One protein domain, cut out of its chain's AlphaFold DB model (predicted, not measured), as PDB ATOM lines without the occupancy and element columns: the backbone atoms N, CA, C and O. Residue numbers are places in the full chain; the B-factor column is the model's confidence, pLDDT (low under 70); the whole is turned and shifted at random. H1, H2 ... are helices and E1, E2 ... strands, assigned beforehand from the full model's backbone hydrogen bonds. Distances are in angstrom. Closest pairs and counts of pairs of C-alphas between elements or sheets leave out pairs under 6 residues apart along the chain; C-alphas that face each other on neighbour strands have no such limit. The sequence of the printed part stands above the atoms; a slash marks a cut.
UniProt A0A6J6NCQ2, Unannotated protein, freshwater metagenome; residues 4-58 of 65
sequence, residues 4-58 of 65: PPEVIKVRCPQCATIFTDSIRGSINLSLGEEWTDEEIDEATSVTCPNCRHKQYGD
ATOM      1  N   PRO A   4      55.737 -45.040  25.174       93.31
ATOM      2  CA  PRO A   4      56.358 -43.737  24.952       93.31
ATOM      3  C   PRO A   4      55.416 -42.808  24.158       93.31
ATOM      4  O   PRO A   4      54.513 -43.297  23.471       93.31
ATOM      5  N   PRO A   5      55.589 -41.479  24.269       93.44
ATOM      6  CA  PRO A   5      54.881 -40.532  23.420       93.44
ATOM      7  C   PRO A   5      55.396 -40.617  21.979       93.44
ATOM      8  O   PRO A   5      56.600 -40.724  21.740       93.44
ATOM      9  N   GLU A   6      54.479 -40.535  21.025       92.75
ATOM     10  CA  GLU A   6      54.733 -40.579  19.589       92.75
ATOM     11  C   GLU A   6      54.323 -39.251  18.959       92.75
ATOM     12  O   GLU A   6      53.206 -38.775  19.156       92.75
ATOM     13  N   VAL A   7      55.238 -38.650  18.198       94.19
ATOM     14  CA  VAL A   7      54.970 -37.418  17.451       94.19
ATOM     15  C   VAL A   7      54.276 -37.778  16.143       94.19
ATOM     16  O   VAL A   7      54.811 -38.547  15.344       94.19
ATOM     17  N   ILE A   8      53.111 -37.186  15.904       92.69
ATOM     18  CA  ILE A   8      52.277 -37.451  14.733       92.69
ATOM     19  C   ILE A   8      51.940 -36.161  13.986       92.69
ATOM     20  O   ILE A   8      51.811 -35.086  14.573       92.69
ATOM     21  N   LYS A   9      51.768 -36.273  12.666       95.75
ATOM     22  CA  LYS A   9      51.255 -35.199  11.810       95.75
ATOM     23  C   LYS A   9      49.752 -35.390  11.642       95.75
ATOM     24  O   LYS A   9      49.309 -36.357  11.029       95.75
ATOM     25  N   VAL A  10      48.968 -34.469  12.181       95.25
ATOM     26  CA  VAL A  10      47.506 -34.541  12.237       95.25
ATOM     27  C   VAL A  10      46.903 -33.602  11.210       95.25
ATOM     28  O   VAL A  10      47.306 -32.443  11.101       95.25
ATOM     29  N   ARG A  11      45.880 -34.068  10.492       96.31
ATOM     30  CA  ARG A  11      45.009 -33.204   9.691       96.31
ATOM     31  C   ARG A  11      43.693 -32.991  10.430       96.31
ATOM     32  O   ARG A  11      42.946 -33.936  10.653       96.31
ATOM     33  N   CYS A  12      43.382 -31.748  10.791       96.00
ATOM     34  CA  CYS A  12      42.122 -31.435  11.460       96.00
ATOM     35  C   CYS A  12      40.919 -31.730  10.540       96.00
ATOM     36  O   CYS A  12      40.858 -31.166   9.446       96.00
ATOM     37  N   PRO A  13      39.920 -32.518  10.977       95.06
ATOM     38  CA  PRO A  13      38.745 -32.828  10.165       95.06
ATOM     39  C   PRO A  13      37.797 -31.633   9.996       95.06
ATOM     40  O   PRO A  13      37.028 -31.603   9.043       95.06
ATOM     41  N   GLN A  14      37.848 -30.643  10.895       96.25
ATOM     42  CA  GLN A  14      36.940 -29.489  10.871       96.25
ATOM     43  C   GLN A  14      37.428 -28.361   9.958       96.25
ATOM     44  O   GLN A  14      36.645 -27.789   9.209       96.25
ATOM     45  N   CYS A  15      38.719 -28.021  10.012       96.88
ATOM     46  CA  CYS A  15      39.268 -26.871   9.280       96.88
ATOM     47  C   CYS A  15      40.429 -27.221   8.339       96.88
ATOM     48  O   CYS A  15      41.052 -26.321   7.780       96.88
ATOM     49  N   ALA A  16      40.745 -28.511   8.180       95.75
ATOM     50  CA  ALA A  16      41.830 -29.032   7.348       95.75
ATOM     51  C   ALA A  16      43.251 -28.557   7.712       95.75
ATOM     52  O   ALA A  16      44.195 -28.938   7.021       95.75
ATOM     53  N   THR A  17      43.432 -27.783   8.792       96.75
ATOM     54  CA  THR A  17      44.757 -27.401   9.299       96.75
ATOM     55  C   THR A  17      45.582 -28.647   9.595       96.75
ATOM     56  O   THR A  17      45.125 -29.545  10.305       96.75
ATOM     57  N   ILE A  18      46.801 -28.678   9.062       96.56
ATOM     58  CA  ILE A  18      47.794 -29.709   9.349       96.56
ATOM     59  C   ILE A  18      48.702 -29.189  10.459       96.56
ATOM     60  O   ILE A  18      49.203 -28.069  10.368       96.56
ATOM     61  N   PHE A  19      48.891 -29.982  11.506       96.12
ATOM     62  CA  PHE A  19      49.728 -29.633  12.649       96.12
ATOM     63  C   PHE A  19      50.400 -30.883  13.217       96.12
ATOM     64  O   PHE A  19      49.986 -32.003  12.927       96.12
ATOM     65  N   THR A  20      51.454 -30.684  13.997       96.06
ATOM     66  CA  THR A  20      52.157 -31.764  14.691       96.06
ATOM     67  C   THR A  20      51.750 -31.757  16.155       96.06
ATOM     68  O   THR A  20      51.646 -30.682  16.745       96.06
ATOM     69  N   ASP A  21      51.538 -32.937  16.722       95.38
ATOM     70  CA  ASP A  21      51.220 -33.121  18.139       95.38
ATOM     71  C   ASP A  21      51.801 -34.457  18.639       95.38
ATOM     72  O   ASP A  21      52.331 -35.235  17.837       95.38
ATOM     73  N   SER A  22      51.726 -34.727  19.942       93.69
ATOM     74  CA  SER A  22      52.188 -35.984  20.536       93.69
ATOM     75  C   SER A  22      51.076 -36.727  21.262       93.69
ATOM     76  O   SER A  22      50.369 -36.128  22.061       93.69
ATOM     77  N   ILE A  23      50.988 -38.040  21.052       93.31
ATOM     78  CA  ILE A  23      50.039 -38.918  21.753       93.31
ATOM     79  C   ILE A  23      50.749 -40.132  22.348       93.31
ATOM     80  O   ILE A  23      51.844 -40.494  21.923       93.31
ATOM     81  N   ARG A  24      50.117 -40.811  23.303       92.81
ATOM     82  CA  ARG A  24      50.531 -42.140  23.769       92.81
ATOM     83  C   ARG A  24      49.536 -43.181  23.274       92.81
ATOM     84  O   ARG A  24      48.346 -43.086  23.553       92.81
ATOM     85  N   GLY A  25      50.031 -44.204  22.578       88.44
ATOM     86  CA  GLY A  25      49.202 -45.305  22.079       88.44
ATOM     87  C   GLY A  25      48.580 -46.171  23.183       88.44
ATOM     88  O   GLY A  25      47.558 -46.811  22.958       88.44
ATOM     89  N   SER A  26      49.169 -46.204  24.385       89.38
ATOM     90  CA  SER A  26      48.535 -46.813  25.564       89.38
ATOM     91  C   SER A  26      49.040 -46.214  26.878       89.38
ATOM     92  O   SER A  26      50.227 -45.923  27.034       89.38
ATOM     93  N   ILE A  27      48.134 -46.092  27.849       88.88
ATOM     94  CA  ILE A  27      48.434 -45.667  29.221       88.88
ATOM     95  C   ILE A  27      48.103 -46.815  30.166       88.88
ATOM     96  O   ILE A  27      47.067 -47.467  30.029       88.88
ATOM     97  N   ASN A  28      48.994 -47.096  31.117       88.19
ATOM     98  CA  ASN A  28      48.751 -48.117  32.124       88.19
ATOM     99  C   ASN A  28      48.326 -47.488  33.455       88.19
ATOM    100  O   ASN A  28      49.157 -46.984  34.199       88.19
ATOM    101  N   LEU A  29      47.046 -47.628  33.791       85.38
ATOM    102  CA  LEU A  29      46.448 -47.050  35.001       85.38
ATOM    103  C   LEU A  29      46.645 -47.893  36.276       85.38
ATOM    104  O   LEU A  29      46.120 -47.561  37.331       85.38
ATOM    105  N   SER A  30      47.349 -49.025  36.189       81.31
ATOM    106  CA  SER A  30      47.397 -50.047  37.253       81.31
ATOM    107  C   SER A  30      48.782 -50.265  37.871       81.31
ATOM    108  O   SER A  30      48.908 -51.021  38.830       81.31
ATOM    109  N   LEU A  31      49.829 -49.624  37.339       71.62
ATOM    110  CA  LEU A  31      51.225 -49.840  37.755       71.62
ATOM    111  C   LEU A  31      51.736 -48.842  38.808       71.62
ATOM    112  O   LEU A  31      52.942 -48.729  39.004       71.62
ATOM    113  N   GLY A  32      50.839 -48.133  39.497       67.12
ATOM    114  CA  GLY A  32      51.213 -47.140  40.509       67.12
ATOM    115  C   GLY A  32      51.727 -45.814  39.936       67.12
ATOM    116  O   GLY A  32      52.188 -44.973  40.698       67.12
ATOM    117  N   GLU A  33      51.644 -45.616  38.617       73.50
ATOM    118  CA  GLU A  33      51.697 -44.279  38.023       73.50
ATOM    119  C   GLU A  33      50.386 -43.568  38.379       73.50
ATOM    120  O   GLU A  33      49.310 -44.033  37.996       73.50
ATOM    121  N   GLU A  34      50.465 -42.476  39.139       84.00
ATOM    122  CA  GLU A  34      49.305 -41.618  39.370       84.00
ATOM    123  C   GLU A  34      49.110 -40.743  38.138       84.00
ATOM    124  O   GLU A  34      49.911 -39.856  37.861       84.00
ATOM    125  N   TRP A  35      48.064 -41.055  37.383       89.38
ATOM    126  CA  TRP A  35      47.578 -40.237  36.287       89.38
ATOM    127  C   TRP A  35      46.304 -39.545  36.741       89.38
ATOM    128  O   TRP A  35      45.369 -40.192  37.218       89.38
ATOM    129  N   THR A  36      46.257 -38.236  36.571       92.25
ATOM    130  CA  THR A  36      45.016 -37.475  36.652       92.25
ATOM    131  C   THR A  36      44.205 -37.655  35.369       92.25
ATOM    132  O   THR A  36      44.745 -37.972  34.307       92.25
ATOM    133  N   ASP A  37      42.896 -37.415  35.447       91.06
ATOM    134  CA  ASP A  37      42.030 -37.441  34.263       91.06
ATOM    135  C   ASP A  37      42.491 -36.432  33.197       91.06
ATOM    136  O   ASP A  37      42.394 -36.717  32.007       91.06
ATOM    137  N   GLU A  38      43.034 -35.284  33.618       93.00
ATOM    138  CA  GLU A  38      43.587 -34.255  32.729       93.00
ATOM    139  C   GLU A  38      44.833 -34.760  31.989       93.00
ATOM    140  O   GLU A  38      44.916 -34.640  30.770       93.00
ATOM    141  N   GLU A  39      45.763 -35.425  32.681       92.88
ATOM    142  CA  GLU A  39      46.954 -35.997  32.040       92.88
ATOM    143  C   GLU A  39      46.603 -37.123  31.058       92.88
ATOM    144  O   GLU A  39      47.232 -37.249  30.005       92.88
ATOM    145  N   ILE A  40      45.598 -37.948  31.374       92.69
ATOM    146  CA  ILE A  40      45.104 -38.994  30.463       92.69
ATOM    147  C   ILE A  40      44.494 -38.353  29.219       92.69
ATOM    148  O   ILE A  40      44.763 -38.778  28.093       92.69
ATOM    149  N   ASP A  41      43.663 -37.342  29.426       93.06
ATOM    150  CA  ASP A  41      42.972 -36.614  28.376       93.06
ATOM    151  C   ASP A  41      43.961 -35.916  27.429       93.06
ATOM    152  O   ASP A  41      43.838 -36.054  26.209       93.06
ATOM    153  N   GLU A  42      45.003 -35.267  27.948       93.44
ATOM    154  CA  GLU A  42      46.077 -34.684  27.135       93.44
ATOM    155  C   GLU A  42      46.897 -35.751  26.401       93.44
ATOM    156  O   GLU A  42      47.132 -35.639  25.201       93.44
ATOM    157  N   ALA A  43      47.291 -36.830  27.081       93.31
ATOM    158  CA  ALA A  43      48.127 -37.868  26.480       93.31
ATOM    159  C   ALA A  43      47.404 -38.714  25.415       93.31
ATOM    160  O   ALA A  43      48.067 -39.403  24.633       93.31
ATOM    161  N   THR A  44      46.069 -38.689  25.376       92.94
ATOM    162  CA  THR A  44      45.245 -39.483  24.445       92.94
ATOM    163  C   THR A  44      44.491 -38.645  23.417       92.94
ATOM    164  O   THR A  44      43.700 -39.192  22.639       92.94
ATOM    165  N   SER A  45      44.733 -37.336  23.364       95.06
ATOM    166  CA  SER A  45      44.042 -36.437  22.448       95.06
ATOM    167  C   SER A  45      44.984 -35.465  21.750       95.06
ATOM    168  O   SER A  45      46.135 -35.285  22.124       95.06
ATOM    169  N   VAL A  46      44.469 -34.838  20.697       95.75
ATOM    170  CA  VAL A  46      45.129 -33.742  19.988       95.75
ATOM    171  C   VAL A  46      44.133 -32.611  19.806       95.75
ATOM    172  O   VAL A  46      42.972 -32.834  19.442       95.75
ATOM    173  N   THR A  47      44.574 -31.377  20.037       96.25
ATOM    174  CA  THR A  47      43.715 -30.193  19.905       96.25
ATOM    175  C   THR A  47      44.193 -29.332  18.753       96.25
ATOM    176  O   THR A  47      45.296 -28.794  18.774       96.25
ATOM    177  N   CYS A  48      43.333 -29.138  17.750       96.69
ATOM    178  CA  CYS A  48      43.672 -28.290  16.616       96.69
ATOM    179  C   CYS A  48      43.989 -26.858  17.089       96.69
ATOM    180  O   CYS A  48      43.114 -26.203  17.666       96.69
ATOM    181  N   PRO A  49      45.182 -26.312  16.787       97.31
ATOM    182  CA  PRO A  49      45.560 -24.976  17.242       97.31
ATOM    183  C   PRO A  49      44.748 -23.863  16.562       97.31
ATOM    184  O   PRO A  49      44.649 -22.766  17.098       97.31
ATOM    185  N   ASN A  50      44.142 -24.149  15.404       98.00
ATOM    186  CA  ASN A  50      43.388 -23.174  14.618       98.00
ATOM    187  C   ASN A  50      41.909 -23.074  15.035       98.00
ATOM    188  O   ASN A  50      41.411 -21.985  15.290       98.00
ATOM    189  N   CYS A  51      41.191 -24.202  15.117       97.44
ATOM    190  CA  CYS A  51      39.747 -24.208  15.407       97.44
ATOM    191  C   CYS A  51      39.377 -24.799  16.774       97.44
ATOM    192  O   CYS A  51      38.194 -24.900  17.090       97.44
ATOM    193  N   ARG A  52      40.369 -25.221  17.573       97.44
ATOM    194  CA  ARG A  52      40.194 -25.840  18.901       97.44
ATOM    195  C   ARG A  52      39.391 -27.144  18.906       97.44
ATOM    196  O   ARG A  52      39.051 -27.643  19.972       97.44
ATOM    197  N   HIS A  53      39.128 -27.730  17.736       96.19
ATOM    198  CA  HIS A  53      38.533 -29.056  17.652       96.19
ATOM    199  C   HIS A  53      39.491 -30.100  18.222       96.19
ATOM    200  O   HIS A  53      40.649 -30.187  17.796       96.19
ATOM    201  N   LYS A  54      38.983 -30.884  19.164       95.75
ATOM    202  CA  LYS A  54      39.720 -31.927  19.858       95.75
ATOM    203  C   LYS A  54      39.366 -33.293  19.290       95.75
ATOM    204  O   LYS A  54      38.188 -33.592  19.102       95.75
ATOM    205  N   GLN A  55      40.385 -34.092  19.008       94.06
ATOM    206  CA  GLN A  55      40.265 -35.470  18.536       94.06
ATOM    207  C   GLN A  55      40.917 -36.398  19.553       94.06
ATOM    208  O   GLN A  55      41.921 -36.026  20.152       94.06
ATOM    209  N   TYR A  56      40.375 -37.599  19.712       91.38
ATOM    210  CA  TYR A  56      40.897 -38.623  20.615       91.38
ATOM    211  C   TYR A  56      41.460 -39.785  19.805       91.38
ATOM    212  O   TYR A  56      40.945 -40.058  18.722       91.38
ATOM    213  N   GLY A  57      42.497 -40.433  20.342       76.44
ATOM    214  CA  GLY A  57      43.222 -41.593  19.805       76.44
ATOM    215  C   GLY A  57      42.737 -42.155  18.462       76.44
ATOM    216  O   GLY A  57      43.281 -41.813  17.414       76.44
ATOM    217  N   ASP A  58      41.722 -43.022  18.500       73.56
ATOM    218  CA  ASP A  58      41.199 -43.800  17.361       73.56
ATOM    219  C   ASP A  58      40.581 -42.966  16.225       73.56
ATOM    220  O   ASP A  58      40.465 -43.433  15.092       73.56
TER     221      ASP A  58
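AT A GLANCE: This is residues 4 to 58 of the 65 residues of the protein "Unannotated protein" of freshwater metagenome (UniProt A0A6J6NCQ2). Two antiparallel hairpins, a long one of E1 and E2 and a short one of E3 and E4, lie partly side by side, with E3 near E2. The turns of both hairpins lie toward one end of a rod-like outline; the short helix H1 lies toward the other end, and beyond it the long loop of residues 25 to 36 reaches out to make that tip. The printed part has 55 residues with one named helix and four named strands, in the order E1, E2, H1, E3, E4, and the strands form two antiparallel sheets of two, E1 - E2 and E3 - E4. The class is mixed, helices and strands, with under half of the residues in named elements. The whole is only just loose, close to compact, with a radius of gyration of the C-alphas of 12.3 A, and spans 39 by 18 by 16 A.

HOW THE PARTS SIT: Strand E1, residues 5 to 11, and strand E2, residues 18 to 24, are antiparallel neighbours and form a hairpin, with 150 degrees between their directions. N 8 and O 21 are within hydrogen-bond range at 2.9 A, as are N 19 and O 10 at 3.0 A. Helix H1, residues 37 to 43, has 4 pairs of C-alphas within 8 A of E2, the closest being those of Ile 23 and Ala 43, 5.2 A apart. In H1 every O i to N i+4 pair is within hydrogen-bond range. Strand E3, residues 45 to 47, has its closest C-alphas to E2 at Val 46 and Asp 21, 6.4 A apart. Strand E4, residues 54 to 56, is the antiparallel neighbour of E3 in a second hairpin, at 163 degrees. N 46 and O 55 are 2.9 A apart, within hydrogen-bond range. E4 is apart from E1 and E2, and only just apart from H1, the closest C-alphas being 8.3 A apart. E1 and E3 are also only just apart, at 8.1 A.

IN THESE COORDINATES: E1 begins at C-alpha 5, (54.881, -40.532, 23.420), and is 18.4 A long from first to last C-alpha. E2 is 19.2 A long. H1 begins at C-alpha 37, (42.030, -37.441, 34.263), and is 9.9 A long. E3 measures 6.7 A, and E4 measures 6.8 A, ending at C-alpha 56, (40.897, -38.623, 20.615).

THE WHOLE: The two C-alphas farthest apart are those of Cys 15 and Gly 32, 39.1 A. The printed part, residues 4 to 58, has no cut. The link from E2 to H1, 12 residues, is long; the links from E1 to E2 and from E3 to E4 are short, and that from H1 to E3 is tight. The mean pLDDT of the printed part is 91.6, and residue 32 is under 70.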